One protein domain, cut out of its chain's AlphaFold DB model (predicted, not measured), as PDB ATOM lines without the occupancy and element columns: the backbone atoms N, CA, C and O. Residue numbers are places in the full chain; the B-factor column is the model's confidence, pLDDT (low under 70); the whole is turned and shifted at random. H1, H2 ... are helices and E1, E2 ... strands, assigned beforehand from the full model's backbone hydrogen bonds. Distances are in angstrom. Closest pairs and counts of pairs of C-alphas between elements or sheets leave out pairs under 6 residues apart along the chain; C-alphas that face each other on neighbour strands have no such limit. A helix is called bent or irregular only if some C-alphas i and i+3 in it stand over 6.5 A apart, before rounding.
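Overview. This is residues 73 to 126 of the 153 residues of an uncharacterized protein of Pseudomonas sp. OV226 (UniProt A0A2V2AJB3). With little regular structure, the domain is a long rod: a hairpin of two strands, E1 and E2, makes one end, and an irregular loop, residues 73 to 96, makes the other, with the short helix H1 between them. Residues 86 to 91 stick out from the loop. The printed part has 54 residues, 18 of them in named elements, in the order H1, E1, E2; the class is mixed, the sheet antiparallel. It is extended, with a radius of gyration of the C-alphas of 17.1 A and spans of 52 by 24 by 19 A.

Along the chain. E2, residues 116 to 124, is 23.3 A long and ends at C-alpha 124 (-11.315, 40.397, -39.020). E1 is residues 104 to 108, 13.3 A. H1, residues 97 to 100, begins at C-alpha 97 (-4.155, 46.156, -34.278).

Arrangement. E1 and E2 form an antiparallel hairpin, their directions at 147 degrees. N 105 and O 123, 2.9 A apart, are within hydrogen-bond range. H1 and E2 are apart. H1 is too short for an O i to N i+4 pair; its one O i to N i+3 pair is within range.

Size, cuts and confidence. The C-alphas farthest apart, of Pro 88 and Glu 113, are 52.8 A apart. The printed part has no cut and no long link between named elements. Residues 87 to 93 have pLDDT under 70.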
ATOM      1  N   ALA A  73      -8.069  51.820 -25.177       73.62
ATOM      2  CA  ALA A  73      -7.606  50.514 -25.618       73.62
ATOM      3  C   ALA A  73      -6.221  50.229 -25.019       73.62
ATOM      4  O   ALA A  73      -5.275  50.969 -25.270       73.62
ATOM      5  N   LYS A  74      -6.109  49.150 -24.239       82.12
ATOM      6  CA  LYS A  74      -4.838  48.675 -23.681       82.12
ATOM      7  C   LYS A  74      -4.169  47.729 -24.680       82.12
ATOM      8  O   LYS A  74      -4.774  46.733 -25.070       82.12
ATOM      9  N   SER A  75      -2.920  48.010 -25.038       83.81
ATOM     10  CA  SER A  75      -2.080  47.060 -25.771       83.81
ATOM     11  C   SER A  75      -1.677  45.882 -24.882       83.81
ATOM     12  O   SER A  75      -1.331  46.056 -23.714       83.81
ATOM     13  N   CYS A  76      -1.676  44.674 -25.434       83.50
ATOM     14  CA  CYS A  76      -1.161  43.467 -24.794       83.50
ATOM     15  C   CYS A  76       0.359  43.508 -24.590       83.50
ATOM     16  O   CYS A  76       0.876  42.726 -23.796       83.50
ATOM     17  N   ASN A  77       1.069  44.417 -25.266       85.31
ATOM     18  CA  ASN A  77       2.499  44.632 -25.048       85.31
ATOM     19  C   ASN A  77       2.779  45.445 -23.773       85.31
ATOM     20  O   ASN A  77       3.930  45.532 -23.345       85.31
ATOM     21  N   LEU A  78       1.750  46.052 -23.167       84.19
ATOM     22  CA  LEU A  78       1.887  46.823 -21.937       84.19
ATOM     23  C   LEU A  78       1.724  45.940 -20.689       84.19
ATOM     24  O   LEU A  78       0.841  45.072 -20.657       84.19
ATOM     25  N   PRO A  79       2.508  46.202 -19.622       84.56
ATOM     26  CA  PRO A  79       2.348  45.539 -18.332       84.56
ATOM     27  C   PRO A  79       0.944  45.695 -17.742       84.56
ATOM     28  O   PRO A  79       0.150  46.563 -18.119       84.56
ATOM     29  N   ASP A  80       0.620  44.857 -16.763       81.75
ATOM     30  CA  ASP A  80      -0.630  44.993 -16.022       81.75
ATOM     31  C   ASP A  80      -0.682  46.306 -15.235       81.75
ATOM     32  O   ASP A  80       0.300  46.743 -14.643       81.75
ATOM     33  N   GLY A  81      -1.842  46.966 -15.277       78.44
ATOM     34  CA  GLY A  81      -2.043  48.295 -14.691       78.44
ATOM     35  C   GLY A  81      -1.566  49.469 -15.556       78.44
ATOM     36  O   GLY A  81      -1.908  50.606 -15.243       78.44
ATOM     37  N   VAL A  82      -0.854  49.221 -16.661       79.62
ATOM     38  CA  VAL A  82      -0.394  50.267 -17.589       79.62
ATOM     39  C   VAL A  82      -1.313  50.314 -18.808       79.62
ATOM     40  O   VAL A  82      -1.471  49.318 -19.512       79.62
ATOM     41  N   ILE A  83      -1.949  51.466 -19.043       75.62
ATOM     42  CA  ILE A  83      -2.909  51.660 -20.148       75.62
ATOM     43  C   ILE A  83      -2.342  52.455 -21.325       75.62
ATOM     44  O   ILE A  83      -2.869  52.349 -22.426       75.62
ATOM     45  N   ASN A  84      -1.266  53.211 -21.102       74.81
ATOM     46  CA  ASN A  84      -0.664  54.096 -22.091       74.81
ATOM     47  C   ASN A  84       0.826  53.791 -22.246       74.81
ATOM     48  O   ASN A  84       1.483  53.342 -21.308       74.81
ATOM     49  N   HIS A  85       1.361  54.087 -23.427       75.19
ATOM     50  CA  HIS A  85       2.802  54.113 -23.648       75.19
ATOM     51  C   HIS A  85       3.366  55.417 -23.089       75.19
ATOM     52  O   HIS A  85       3.173  56.480 -23.681       75.19
ATOM     53  N   ASP A  86       4.055  55.342 -21.955       71.31
ATOM     54  CA  ASP A  86       4.751  56.495 -21.391       71.31
ATOM     55  C   ASP A  86       6.010  56.771 -22.212       71.31
ATOM     56  O   ASP A  86       7.032  56.094 -22.082       71.31
ATOM     57  N   ASN A  87       5.934  57.772 -23.087       66.19
ATOM     58  CA  ASN A  87       7.090  58.253 -23.823       66.19
ATOM     59  C   ASN A  87       7.381  59.711 -23.451       66.19
ATOM     60  O   ASN A  87       6.605  60.592 -23.828       66.19
ATOM     61  N   PRO A  88       8.514  60.004 -22.784       63.81
ATOM     62  CA  PRO A  88       8.876  61.370 -22.405       63.81
ATOM     63  C   PRO A  88       9.092  62.300 -23.611       63.81
ATOM     64  O   PRO A  88       9.088  63.515 -23.453       63.81
ATOM     65  N   THR A  89       9.244  61.754 -24.822       69.69
ATOM     66  CA  THR A  89       9.341  62.529 -26.072       69.69
ATOM     67  C   THR A  89       7.982  62.802 -26.733       69.69
ATOM     68  O   THR A  89       7.923  63.468 -27.764       69.69
ATOM     69  N   GLY A  90       6.879  62.292 -26.166       65.38
ATOM     70  CA  GLY A  90       5.513  62.482 -26.671       65.38
ATOM     71  C   GLY A  90       5.138  61.625 -27.887       65.38
ATOM     72  O   GLY A  90       4.037  61.761 -28.418       65.38
ATOM     73  N   PHE A  91       6.024  60.739 -28.345       68.44
ATOM     74  CA  PHE A  91       5.746  59.851 -29.470       68.44
ATOM     75  C   PHE A  91       4.904  58.643 -29.028       68.44
ATOM     76  O   PHE A  91       5.355  57.832 -28.217       68.44
ATOM     77  N   VAL A  92       3.697  58.514 -29.591       68.12
ATOM     78  CA  VAL A  92       2.817  57.349 -29.411       68.12
ATOM     79  C   VAL A  92       3.269  56.241 -30.369       68.12
ATOM     80  O   VAL A  92       3.259  56.465 -31.583       68.12
ATOM     81  N   PRO A  93       3.667  55.057 -29.871       68.31
ATOM     82  CA  PRO A  93       4.100  53.956 -30.722       68.31
ATOM     83  C   PRO A  93       3.011  53.518 -31.706       68.31
ATOM     84  O   PRO A  93       1.849  53.354 -31.339       68.31
ATOM     85  N   VAL A  94       3.398  53.288 -32.963       76.94
ATOM     86  CA  VAL A  94       2.523  52.652 -33.956       76.94
ATOM     87  C   VAL A  94       2.522  51.153 -33.682       76.94
ATOM     88  O   VAL A  94       3.466  50.446 -34.030       76.94
ATOM     89  N   GLU A  95       1.470  50.672 -33.034       81.69
ATOM     90  CA  GLU A  95       1.296  49.255 -32.727       81.69
ATOM     91  C   GLU A  95       0.389  48.550 -33.732       81.69
ATOM     92  O   GLU A  95      -0.399  49.167 -34.457       81.69
ATOM     93  N   LYS A  96       0.499  47.220 -33.782       86.06
ATOM     94  CA  LYS A  96      -0.368  46.420 -34.640       86.06
ATOM     95  C   LYS A  96      -1.735  46.322 -33.985       86.06
ATOM     96  O   LYS A  96      -1.849  46.117 -32.784       86.06
ATOM     97  N   LEU A  97      -2.794  46.339 -34.790       83.88
ATOM     98  CA  LEU A  97      -4.155  46.156 -34.278       83.88
ATOM     99  C   LEU A  97      -4.335  44.813 -33.539       83.88
ATOM    100  O   LEU A  97      -5.134  44.722 -32.616       83.88
ATOM    101  N   ALA A  98      -3.558  43.791 -33.916       85.06
ATOM    102  CA  ALA A  98      -3.532  42.494 -33.242       85.06
ATOM    103  C   ALA A  98      -3.045  42.573 -31.783       85.06
ATOM    104  O   ALA A  98      -3.447  41.741 -30.971       85.06
ATOM    105  N   ASP A  99      -2.243  43.585 -31.445       88.06
ATOM    106  CA  ASP A  99      -1.729  43.795 -30.092       88.06
ATOM    107  C   ASP A  99      -2.825  44.335 -29.159       88.06
ATOM    108  O   ASP A  99      -2.684  44.268 -27.950       88.06
ATOM    109  N   TYR A 100      -3.955  44.805 -29.695       84.81
ATOM    110  CA  TYR A 100      -5.130  45.232 -28.921       84.81
ATOM    111  C   TYR A 100      -6.201  44.136 -28.809       84.81
ATOM    112  O   TYR A 100      -7.275  44.352 -28.246       84.81
ATOM    113  N   GLY A 101      -5.922  42.949 -29.351       85.62
ATOM    114  CA  GLY A 101      -6.809  41.796 -29.326       85.62
ATOM    115  C   GLY A 101      -7.498  41.512 -30.661       85.62
ATOM    116  O   GLY A 101      -7.048  41.882 -31.746       85.62
ATOM    117  N   LYS A 102      -8.601  40.763 -30.589       87.81
ATOM    118  CA  LYS A 102      -9.370  40.361 -31.771       87.81
ATOM    119  C   LYS A 102     -10.302  41.493 -32.185       87.81
ATOM    120  O   LYS A 102     -11.112  41.950 -31.388       87.81
ATOM    121  N   PHE A 103     -10.235  41.884 -33.451       88.06
ATOM    122  CA  PHE A 103     -11.119  42.890 -34.034       88.06
ATOM    123  C   PHE A 103     -12.020  42.263 -35.099       88.06
ATOM    124  O   PHE A 103     -11.661  41.249 -35.698       88.06
ATOM    125  N   SER A 104     -13.173  42.867 -35.364       89.56
ATOM    126  CA  SER A 104     -14.042  42.535 -36.497       89.56
ATOM    127  C   SER A 104     -14.465  43.838 -37.156       89.56
ATOM    128  O   SER A 104     -14.982  44.724 -36.483       89.56
ATOM    129  N   LEU A 105     -14.229  43.959 -38.459       91.25
ATOM    130  CA  LEU A 105     -14.611  45.139 -39.223       91.25
ATOM    131  C   LEU A 105     -16.010  44.927 -39.796       91.25
ATOM    132  O   LEU A 105     -16.260  43.925 -40.476       91.25
ATOM    133  N   LEU A 106     -16.899  45.866 -39.496       91.94
ATOM    134  CA  LEU A 106     -18.290  45.865 -39.920       91.94
ATOM    135  C   LEU A 106     -18.534  47.018 -40.888       91.94
ATOM    136  O   LEU A 106     -18.043  48.120 -40.661       91.94
ATOM    137  N   ASP A 107     -19.308  46.751 -41.929       89.19
ATOM    138  CA  ASP A 107     -19.737  47.720 -42.927       89.19
ATOM    139  C   ASP A 107     -21.261  47.840 -42.940       89.19
ATOM    140  O   ASP A 107     -21.976  46.849 -42.766       89.19
ATOM    141  N   GLY A 108     -21.751  49.058 -43.141       89.75
ATOM    142  CA  GLY A 108     -23.166  49.347 -43.308       89.75
ATOM    143  C   GLY A 108     -23.452  49.625 -44.774       89.75
ATOM    144  O   GLY A 108     -23.128  50.705 -45.251       89.75
ATOM    145  N   SER A 109     -24.045  48.663 -45.483       74.25
ATOM    146  CA  SER A 109     -24.184  48.765 -46.941       74.25
ATOM    147  C   SER A 109     -25.269  49.758 -47.373       74.25
ATOM    148  O   SER A 109     -24.972  50.758 -48.015       74.25
ATOM    149  N   GLU A 110     -26.530  49.488 -47.037       81.56
ATOM    150  CA  GLU A 110     -27.668  50.303 -47.470       81.56
ATOM    151  C   GLU A 110     -28.719  50.373 -46.365       81.56
ATOM    152  O   GLU A 110     -28.799  49.492 -45.505       81.56
ATOM    153  N   ARG A 111     -29.493  51.456 -46.379       84.69
ATOM    154  CA  ARG A 111     -30.578  51.696 -45.439       84.69
ATOM    155  C   ARG A 111     -31.781  50.824 -45.809       84.69
ATOM    156  O   ARG A 111     -32.191  50.813 -46.964       84.69
ATOM    157  N   ASP A 112     -32.337  50.104 -44.843       80.38
ATOM    158  CA  ASP A 112     -33.571  49.344 -45.031       80.38
ATOM    159  C   ASP A 112     -34.803  50.268 -45.143       80.38
ATOM    160  O   ASP A 112     -34.730  51.475 -44.890       80.38
ATOM    161  N   GLU A 113     -35.954  49.695 -45.510       81.00
ATOM    162  CA  GLU A 113     -37.240  50.409 -45.623       81.00
ATOM    163  C   GLU A 113     -37.662  51.097 -44.311       81.00
ATOM    164  O   GLU A 113     -38.410  52.074 -44.326       81.00
ATOM    165  N   ALA A 114     -37.152  50.615 -43.174       80.75
ATOM    166  CA  ALA A 114     -37.400  51.162 -41.847       80.75
ATOM    167  C   ALA A 114     -36.389  52.252 -41.440       80.75
ATOM    168  O   ALA A 114     -36.465  52.785 -40.332       80.75
ATOM    169  N   GLY A 115     -35.451  52.620 -42.316       82.75
ATOM    170  CA  GLY A 115     -34.484  53.670 -42.036       82.75
ATOM    171  C   GLY A 115     -33.288  53.219 -41.191       82.75
ATOM    172  O   GLY A 115     -32.593  54.076 -40.629       82.75
ATOM    173  N   ASN A 116     -32.999  51.926 -41.109       86.00
ATOM    174  CA  ASN A 116     -31.866  51.386 -40.370       86.00
ATOM    175  C   ASN A 116     -30.759  50.880 -41.293       86.00
ATOM    176  O   ASN A 116     -31.021  50.474 -42.417       86.00
ATOM    177  N   ILE A 117     -29.513  50.871 -40.818       89.31
ATOM    178  CA  ILE A 117     -28.374  50.369 -41.595       89.31
ATOM    179  C   ILE A 117     -27.868  49.073 -40.942       89.31
ATOM    180  O   ILE A 117     -27.159  49.139 -39.932       89.31
ATOM    181  N   PRO A 118     -28.232  47.885 -41.456       86.44
ATOM    182  CA  PRO A 118     -27.718  46.625 -40.935       86.44
ATOM    183  C   PRO A 118     -26.213  46.518 -41.184       86.44
ATOM    184  O   PRO A 118     -25.728  46.711 -42.300       86.44
ATOM    185  N   LEU A 119     -25.473  46.177 -40.131       90.44
ATOM    186  CA  LEU A 119     -24.025  46.038 -40.174       90.44
ATOM    187  C   LEU A 119     -23.643  44.603 -40.543       90.44
ATOM    188  O   LEU A 119     -24.006  43.643 -39.858       90.44
ATOM    189  N   LYS A 120     -22.872  44.452 -41.618       88.19
ATOM    190  CA  LYS A 120     -22.334  43.174 -42.090       88.19
ATOM    191  C   LYS A 120     -20.840  43.119 -41.837       88.19
ATOM    192  O   LYS A 120     -20.118  44.083 -42.065       88.19
ATOM    193  N   LYS A 121     -20.346  41.971 -41.384       89.25
ATOM    194  CA  LYS A 121     -18.905  41.775 -41.223       89.25
ATOM    195  C   LYS A 121     -18.233  41.718 -42.591       89.25
ATOM    196  O   LYS A 121     -18.575  40.862 -43.400       89.25
ATOM    197  N   ILE A 122     -17.217  42.554 -42.779       90.75
ATOM    198  CA  ILE A 122     -16.381  42.571 -43.984       90.75
ATOM    199  C   ILE A 122     -14.978  42.013 -43.747       90.75
ATOM    200  O   ILE A 122     -14.375  41.478 -44.670       90.75
ATOM    201  N   SER A 123     -14.444  42.090 -42.521       88.44
ATOM    202  CA  SER A 123     -13.105  41.563 -42.218       88.44
ATOM    203  C   SER A 123     -12.892  41.274 -40.727       88.44
ATOM    204  O   SER A 123     -13.756  41.534 -39.887       88.44
ATOM    205  N   GLY A 124     -11.739  40.701 -40.386       88.38
ATOM    206  CA  GLY A 124     -11.315  40.397 -39.020       88.38
ATOM    207  C   GLY A 124     -11.849  39.072 -38.466       88.38
ATOM    208  O   GLY A 124     -12.246  38.157 -39.192       88.38
ATOM    209  N   SER A 125     -11.847  38.959 -37.143       88.56
ATOM    210  CA  SER A 125     -12.226  37.771 -36.378       88.56
ATOM    211  C   SER A 125     -13.713  37.422 -36.501       88.56
ATOM    212  O   SER A 125     -14.555  38.258 -36.845       88.56
ATOM    213  N   ALA A 126     -14.050  36.143 -36.331       86.88
ATOM    214  CA  ALA A 126     -15.436  35.682 -36.349       86.88
ATOM    215  C   ALA A 126     -16.200  36.247 -35.146       86.88
ATOM    216  O   ALA A 126     -15.730  36.143 -34.014       86.88
TER     217      ALA A 126